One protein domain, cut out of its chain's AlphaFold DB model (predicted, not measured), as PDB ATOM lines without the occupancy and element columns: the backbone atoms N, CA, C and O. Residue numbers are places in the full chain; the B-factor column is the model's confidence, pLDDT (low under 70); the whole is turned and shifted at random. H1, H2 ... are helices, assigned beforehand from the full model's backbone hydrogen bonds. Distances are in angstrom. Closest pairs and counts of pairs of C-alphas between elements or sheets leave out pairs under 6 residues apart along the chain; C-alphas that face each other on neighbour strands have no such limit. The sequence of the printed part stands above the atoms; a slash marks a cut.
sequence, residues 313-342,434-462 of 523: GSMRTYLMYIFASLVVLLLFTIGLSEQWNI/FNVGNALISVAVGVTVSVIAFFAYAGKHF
ATOM      1  N   GLY A 313      51.357  14.276   6.549       93.94
ATOM      2  CA  GLY A 313      52.066  13.546   5.491       93.94
ATOM      3  C   GLY A 313      52.854  12.326   5.988       93.94
ATOM      4  O   GLY A 313      53.421  11.585   5.189       93.94
ATOM      5  N   SER A 314      52.886  12.078   7.302       93.94
ATOM      6  CA  SER A 314      53.609  10.956   7.901       93.94
ATOM      7  C   SER A 314      52.704   9.739   8.067       93.94
ATOM      8  O   SER A 314      51.785   9.739   8.890       93.94
ATOM      9  N   MET A 315      53.038   8.644   7.374       93.94
ATOM     10  CA  MET A 315      52.316   7.374   7.517       93.94
ATOM     11  C   MET A 315      52.327   6.852   8.960       93.94
ATOM     12  O   MET A 315      51.354   6.256   9.410       93.94
ATOM     13  N   ARG A 316      53.393   7.126   9.728       91.69
ATOM     14  CA  ARG A 316      53.478   6.732  11.147       91.69
ATOM     15  C   ARG A 316      52.363   7.380  11.964       91.69
ATOM     16  O   ARG A 316      51.734   6.707  12.767       91.69
ATOM     17  N   THR A 317      52.106   8.668  11.743       91.62
ATOM     18  CA  THR A 317      51.049   9.406  12.444       91.62
ATOM     19  C   THR A 317      49.668   8.877  12.061       91.62
ATOM     20  O   THR A 317      48.839   8.651  12.938       91.62
ATOM     21  N   TYR A 318      49.442   8.594  10.778       95.69
ATOM     22  CA  TYR A 318      48.175   8.028  10.312       95.69
ATOM     23  C   TYR A 318      47.914   6.623  10.863       95.69
ATOM     24  O   TYR A 318      46.812   6.354  11.333       95.69
ATOM     25  N   LEU A 319      48.929   5.753  10.901       95.62
ATOM     26  CA  LEU A 319      48.817   4.433  11.530       95.62
ATOM     27  C   LEU A 319      48.501   4.538  13.025       95.62
ATOM     28  O   LEU A 319      47.672   3.781  13.523       95.62
ATOM     29  N   MET A 320      49.100   5.501  13.731       94.12
ATOM     30  CA  MET A 320      48.772   5.753  15.136       94.12
ATOM     31  C   MET A 320      47.305   6.160  15.311       94.12
ATOM     32  O   MET A 320      46.658   5.658  16.225       94.12
ATOM     33  N   TYR A 321      46.754   7.007  14.433       95.00
ATOM     34  CA  TYR A 321      45.328   7.358  14.469       95.00
ATOM     35  C   TYR A 321      44.426   6.155  14.186       95.00
ATOM     36  O   TYR A 321      43.459   5.948  14.914       95.00
ATOM     37  N   ILE A 322      44.766   5.334  13.188       97.19
ATOM     38  CA  ILE A 322      44.007   4.125  12.849       97.19
ATOM     39  C   ILE A 322      43.997   3.159  14.038       97.19
ATOM     40  O   ILE A 322      42.925   2.790  14.509       97.19
ATOM     41  N   PHE A 323      45.160   2.804  14.586       97.62
ATOM     42  CA  PHE A 323      45.235   1.862  15.704       97.62
ATOM     43  C   PHE A 323      44.631   2.415  16.997       97.62
ATOM     44  O   PHE A 323      43.944   1.678  17.700       97.62
ATOM     45  N   ALA A 324      44.819   3.704  17.299       96.25
ATOM     46  CA  ALA A 324      44.153   4.331  18.439       96.25
ATOM     47  C   ALA A 324      42.628   4.285  18.282       96.25
ATOM     48  O   ALA A 324      41.932   3.908  19.220       96.25
ATOM     49  N   SER A 325      42.109   4.617  17.094       97.50
ATOM     50  CA  SER A 325      40.670   4.572  16.823       97.50
ATOM     51  C   SER A 325      40.110   3.152  16.913       97.50
ATOM     52  O   SER A 325      39.064   2.963  17.523       97.50
ATOM     53  N   LEU A 326      40.839   2.151  16.404       97.38
ATOM     54  CA  LEU A 326      40.487   0.736  16.512       97.38
ATOM     55  C   LEU A 326      40.341   0.319  17.980       97.38
ATOM     56  O   LEU A 326      39.313  -0.231  18.362       97.38
ATOM     57  N   VAL A 327      41.349   0.614  18.805       97.25
ATOM     58  CA  VAL A 327      41.343   0.290  20.239       97.25
ATOM     59  C   VAL A 327      40.191   0.995  20.950       97.25
ATOM     60  O   VAL A 327      39.438   0.346  21.670       97.25
ATOM     61  N   VAL A 328      40.025   2.304  20.733       96.88
ATOM     62  CA  VAL A 328      38.968   3.090  21.385       96.88
ATOM     63  C   VAL A 328      37.591   2.560  21.012       96.88
ATOM     64  O   VAL A 328      36.788   2.321  21.906       96.88
ATOM     65  N   LEU A 329      37.317   2.340  19.723       97.06
ATOM     66  CA  LEU A 329      36.015   1.859  19.265       97.06
ATOM     67  C   LEU A 329      35.700   0.474  19.831       97.06
ATOM     68  O   LEU A 329      34.631   0.283  20.402       97.06
ATOM     69  N   LEU A 330      36.636  -0.470  19.727       95.50
ATOM     70  CA  LEU A 330      36.416  -1.845  20.161       95.50
ATOM     71  C   LEU A 330      36.287  -1.969  21.683       95.50
ATOM     72  O   LEU A 330      35.355  -2.611  22.158       95.50
ATOM     73  N   LEU A 331      37.170  -1.328  22.456       92.38
ATOM     74  CA  LEU A 331      37.070  -1.345  23.918       92.38
ATOM     75  C   LEU A 331      35.816  -0.616  24.407       92.38
ATOM     76  O   LEU A 331      35.185  -1.073  25.356       92.38
ATOM     77  N   PHE A 332      35.422   0.477  23.746       94.69
ATOM     78  CA  PHE A 332      34.166   1.160  24.046       94.69
ATOM     79  C   PHE A 332      32.956   0.261  23.759       94.69
ATOM     80  O   PHE A 332      32.061   0.168  24.593       94.69
ATOM     81  N   THR A 333      32.943  -0.462  22.632       93.31
ATOM     82  CA  THR A 333      31.880  -1.433  22.317       93.31
ATOM     83  C   THR A 333      31.815  -2.568  23.339       93.31
ATOM     84  O   THR A 333      30.727  -2.890  23.807       93.31
ATOM     85  N   ILE A 334      32.959  -3.136  23.732       89.31
ATOM     86  CA  ILE A 334      33.015  -4.173  24.776       89.31
ATOM     87  C   ILE A 334      32.490  -3.617  26.104       89.31
ATOM     88  O   ILE A 334      31.674  -4.263  26.753       89.31
ATOM     89  N   GLY A 335      32.901  -2.403  26.483       88.31
ATOM     90  CA  GLY A 335      32.473  -1.755  27.725       88.31
ATOM     91  C   GLY A 335      30.975  -1.443  27.789       88.31
ATOM     92  O   GLY A 335      30.409  -1.441  28.877       88.31
ATOM     93  N   LEU A 336      30.326  -1.211  26.644       90.75
ATOM     94  CA  LEU A 336      28.870  -1.053  26.558       90.75
ATOM     95  C   LEU A 336      28.114  -2.387  26.543       90.75
ATOM     96  O   LEU A 336      26.915  -2.413  26.819       90.75
ATOM     97  N   SER A 337      28.770  -3.486  26.177       83.00
ATOM     98  CA  SER A 337      28.114  -4.786  26.091       83.00
ATOM     99  C   SER A 337      27.960  -5.422  27.478       83.00
ATOM    100  O   SER A 337      28.930  -5.640  28.195       83.00
ATOM    101  N   GLU A 338      26.731  -5.780  27.855       72.81
ATOM    102  CA  GLU A 338      26.437  -6.499  29.111       72.81
ATOM    103  C   GLU A 338      26.622  -8.030  28.985       72.81
ATOM    104  O   GLU A 338      26.194  -8.805  29.839       72.81
ATOM    105  N   GLN A 339      27.260  -8.506  27.910       62.84
ATOM    106  CA  GLN A 339      27.334  -9.930  27.566       62.84
ATOM    107  C   GLN A 339      28.528 -10.646  28.219       62.84
ATOM    108  O   GLN A 339      29.415 -11.159  27.546       62.84
ATOM    109  N   TRP A 340      28.512 -10.749  29.547       69.31
ATOM    110  CA  TRP A 340      29.547 -11.438  30.338       69.31
ATOM    111  C   TRP A 340      29.301 -12.945  30.512       69.31
ATOM    112  O   TRP A 340      29.787 -13.552  31.466       69.31
ATOM    113  N   ASN A 341      28.531 -13.578  29.622       72.12
ATOM    114  CA  ASN A 341      28.228 -15.006  29.731       72.12
ATOM    115  C   ASN A 341      29.363 -15.849  29.123       72.12
ATOM    116  O   ASN A 341      29.250 -16.356  28.009       72.12
ATOM    117  N   ILE A 342      30.480 -15.919  29.849       79.31
ATOM    118  CA  ILE A 342      31.691 -16.646  29.462       79.31
ATOM    119  C   ILE A 342      31.511 -18.120  29.832       79.31
ATOM    120  O   ILE A 342      31.509 -18.466  31.015       79.31
ATOM    121  N   PHE A 434      62.978   3.498  20.937       81.75
ATOM    122  CA  PHE A 434      61.867   3.213  21.837       81.75
ATOM    123  C   PHE A 434      60.953   4.434  21.944       81.75
ATOM    124  O   PHE A 434      61.365   5.503  22.392       81.75
ATOM    125  N   ASN A 435      59.699   4.271  21.529       86.56
ATOM    126  CA  ASN A 435      58.659   5.273  21.708       86.56
ATOM    127  C   ASN A 435      57.541   4.662  22.551       86.56
ATOM    128  O   ASN A 435      56.884   3.710  22.123       86.56
ATOM    129  N   VAL A 436      57.326   5.242  23.731       90.19
ATOM    130  CA  VAL A 436      56.321   4.797  24.705       90.19
ATOM    131  C   VAL A 436      54.920   4.768  24.091       90.19
ATOM    132  O   VAL A 436      54.171   3.828  24.334       90.19
ATOM    133  N   GLY A 437      54.578   5.748  23.247       90.50
ATOM    134  CA  GLY A 437      53.274   5.811  22.586       90.50
ATOM    135  C   GLY A 437      53.043   4.636  21.637       90.50
ATOM    136  O   GLY A 437      51.987   4.013  21.678       90.50
ATOM    137  N   ASN A 438      54.048   4.278  20.834       92.62
ATOM    138  CA  ASN A 438      53.945   3.125  19.936       92.62
ATOM    139  C   ASN A 438      53.821   1.823  20.736       92.62
ATOM    140  O   ASN A 438      52.989   0.988  20.404       92.62
ATOM    141  N   ALA A 439      54.607   1.674  21.807       92.81
ATOM    142  CA  ALA A 439      54.546   0.498  22.671       92.81
ATOM    143  C   ALA A 439      53.161   0.341  23.319       92.81
ATOM    144  O   ALA A 439      52.578  -0.740  23.256       92.81
ATOM    145  N   LEU A 440      52.604   1.425  23.873       95.31
ATOM    146  CA  LEU A 440      51.257   1.440  24.451       95.31
ATOM    147  C   LEU A 440      50.193   1.041  23.430       95.31
ATOM    148  O   LEU A 440      49.373   0.176  23.724       95.31
ATOM    149  N   ILE A 441      50.215   1.628  22.228       95.44
ATOM    150  CA  ILE A 441      49.233   1.298  21.189       95.44
ATOM    151  C   ILE A 441      49.381  -0.151  20.726       95.44
ATOM    152  O   ILE A 441      48.377  -0.847  20.618       95.44
ATOM    153  N   SER A 442      50.599  -0.644  20.492       95.81
ATOM    154  CA  SER A 442      50.811  -2.034  20.073       95.81
ATOM    155  C   SER A 442      50.323  -3.038  21.120       95.81
ATOM    156  O   SER A 442      49.651  -4.004  20.764       95.81
ATOM    157  N   VAL A 443      50.603  -2.793  22.406       96.00
ATOM    158  CA  VAL A 443      50.090  -3.628  23.503       96.00
ATOM    159  C   VAL A 443      48.567  -3.539  23.576       96.00
ATOM    160  O   VAL A 443      47.908  -4.570  23.664       96.00
ATOM    161  N   ALA A 444      47.997  -2.335  23.479       96.56
ATOM    162  CA  ALA A 444      46.553  -2.144  23.525       96.56
ATOM    163  C   ALA A 444      45.837  -2.853  22.367       96.56
ATOM    164  O   ALA A 444      44.824  -3.508  22.596       96.56
ATOM    165  N   VAL A 445      46.376  -2.789  21.144       98.00
ATOM    166  CA  VAL A 445      45.853  -3.532  19.986       98.00
ATOM    167  C   VAL A 445      45.910  -5.036  20.247       98.00
ATOM    168  O   VAL A 445      44.895  -5.709  20.083       98.00
ATOM    169  N   GLY A 446      47.059  -5.555  20.698       96.69
ATOM    170  CA  GLY A 446      47.222  -6.976  21.010       96.69
ATOM    171  C   GLY A 446      46.204  -7.461  22.043       96.69
ATOM    172  O   GLY A 446      45.458  -8.396  21.774       96.69
ATOM    173  N   VAL A 447      46.103  -6.764  23.179       95.94
ATOM    174  CA  VAL A 447      45.137  -7.081  24.243       95.94
ATOM    175  C   VAL A 447      43.701  -7.003  23.729       95.94
ATOM    176  O   VAL A 447      42.923  -7.915  23.982       95.94
ATOM    177  N   THR A 448      43.349  -5.960  22.974       95.44
ATOM    178  CA  THR A 448      41.989  -5.780  22.439       95.44
ATOM    179  C   THR A 448      41.593  -6.946  21.537       95.44
ATOM    180  O   THR A 448      40.532  -7.537  21.729       95.44
ATOM    181  N   VAL A 449      42.454  -7.330  20.591       95.94
ATOM    182  CA  VAL A 449      42.183  -8.454  19.681       95.94
ATOM    183  C   VAL A 449      42.125  -9.778  20.444       95.94
ATOM    184  O   VAL A 449      41.228 -10.578  20.189       95.94
ATOM    185  N   SER A 450      43.019 -10.003  21.414       94.69
ATOM    186  CA  SER A 450      42.993 -11.207  22.255       94.69
ATOM    187  C   SER A 450      41.707 -11.320  23.073       94.69
ATOM    188  O   SER A 450      41.117 -12.394  23.132       94.69
ATOM    189  N   VAL A 451      41.249 -10.217  23.670       90.94
ATOM    190  CA  VAL A 451      40.008 -10.169  24.452       90.94
ATOM    191  C   VAL A 451      38.796 -10.444  23.562       90.94
ATOM    192  O   VAL A 451      37.946 -11.248  23.935       90.94
ATOM    193  N   ILE A 452      38.734  -9.854  22.365       91.62
ATOM    194  CA  ILE A 452      37.651 -10.120  21.404       91.62
ATOM    195  C   ILE A 452      37.650 -11.580  20.968       91.62
ATOM    196  O   ILE A 452      36.600 -12.213  20.995       91.62
ATOM    197  N   ALA A 453      38.808 -12.120  20.583       91.56
ATOM    198  CA  ALA A 453      38.922 -13.515  20.169       91.56
ATOM    199  C   ALA A 453      38.480 -14.466  21.293       91.56
ATOM    200  O   ALA A 453      37.754 -15.424  21.042       91.56
ATOM    201  N   PHE A 454      38.861 -14.159  22.538       88.88
ATOM    202  CA  PHE A 454      38.441 -14.914  23.712       88.88
ATOM    203  C   PHE A 454      36.925 -14.844  23.937       88.88
ATOM    204  O   PHE A 454      36.289 -15.885  24.070       88.88
ATOM    205  N   PHE A 455      36.326 -13.649  23.932       87.06
ATOM    206  CA  PHE A 455      34.878 -13.495  24.115       87.06
ATOM    207  C   PHE A 455      34.067 -14.130  22.984       87.06
ATOM    208  O   PHE A 455      33.046 -14.760  23.252       87.06
ATOM    209  N   ALA A 456      34.528 -14.006  21.738       87.81
ATOM    210  CA  ALA A 456      33.883 -14.630  20.592       87.81
ATOM    211  C   ALA A 456      33.881 -16.160  20.720       87.81
ATOM    212  O   ALA A 456      32.843 -16.777  20.514       87.81
ATOM    213  N   TYR A 457      35.008 -16.760  21.129       86.62
ATOM    214  CA  TYR A 457      35.133 -18.212  21.306       86.62
ATOM    215  C   TYR A 457      34.461 -18.747  22.584       86.62
ATOM    216  O   TYR A 457      34.045 -19.900  22.633       86.62
ATOM    217  N   ALA A 458      34.343 -17.939  23.638       83.88
ATOM    218  CA  ALA A 458      33.709 -18.348  24.897       83.88
ATOM    219  C   ALA A 458      32.189 -18.079  24.943       83.88
ATOM    220  O   ALA A 458      31.540 -18.384  25.946       83.88
ATOM    221  N   GLY A 459      31.629 -17.482  23.885       77.62
ATOM    222  CA  GLY A 459      30.212 -17.137  23.774       77.62
ATOM    223  C   GLY A 459      29.298 -18.299  23.361       77.62
ATOM    224  O   GLY A 459      29.648 -19.478  23.428       77.62
ATOM    225  N   LYS A 460      28.080 -17.967  22.913       72.56
ATOM    226  CA  LYS A 460      27.125 -18.948  22.369       72.56
ATOM    227  C   LYS A 460      27.462 -19.268  20.914       72.56
ATOM    228  O   LYS A 460      27.586 -18.354  20.104       72.56
ATOM    229  N   HIS A 461      27.531 -20.555  20.590       77.12
ATOM    230  CA  HIS A 461      27.858 -21.044  19.252       77.12
ATOM    231  C   HIS A 461      26.669 -21.804  18.663       77.12
ATOM    232  O   HIS A 461      25.969 -22.516  19.382       77.12
ATOM    233  N   PHE A 462      26.454 -21.645  17.359       83.50
ATOM    234  CA  PHE A 462      25.667 -22.591  16.571       83.50
ATOM    235  C   PHE A 462      26.583 -23.712  16.078       83.50
ATOM    236  O   PHE A 462      27.795 -23.514  15.955       83.50
TER     237      PHE A 462
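AT A GLANCE: This is residues 313 to 342 and 434 to 462 of the 523 residues of the protein "Na(+)/H(+) antiporter subunit A" of Anoxybacillus sp. BCO1 (UniProt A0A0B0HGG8). Two long helices, H2 and H1, cross as a narrow X near their middles and run the same way, making a short rod. From the last residue of H1, residues 337 to 342 run across toward the end of H2 at residue 458. The printed part has 59 residues with two named helices, H1 then H2 along the chain, and no named strand; the class is all helix. The whole is loose, with a radius of gyration of the C-alphas of 14.0 A, and the C-alphas span 45 by 19 by 19 A.

IN THESE COORDINATES: Begin with the longest helix, H2, residues 436 to 458: find C-alpha 436 at (56.321, 4.797, 24.705), and from there the helix runs 32.4 A to C-alpha 458 at (33.709, -18.348, 24.897). Then look at H1, residues 315 to 336, which runs 31.4 A from C-alpha 315 at (52.316, 7.374, 7.517) to C-alpha 336.

HOW THE PARTS SIT: Look at Val 327 and Val 445, where H1 and H2 touch: their C-alphas, the closest of the two helices, are 5.9 A apart. H2 touches H1 with residues 438 to 448 alone. The lines of H1 and H2 stand at a steep tilt of 39 degrees, and the helices run the same way. Their centres are 10.6 A apart. In both H1 and H2 every O i to N i+4 pair is within hydrogen-bond range.

THE WHOLE: The two C-alphas farthest apart are those of Gly 313 and Phe 462, at 46.1 A. Residues 343 to 433 are not printed; across this cut, on the link from H1 to H2, C-alphas 342 and 434 are 36.9 A apart. In the B-factor column the mean pLDDT of the printed part is 90.1, and the model's confidence is under 70 at residues 339 to 340.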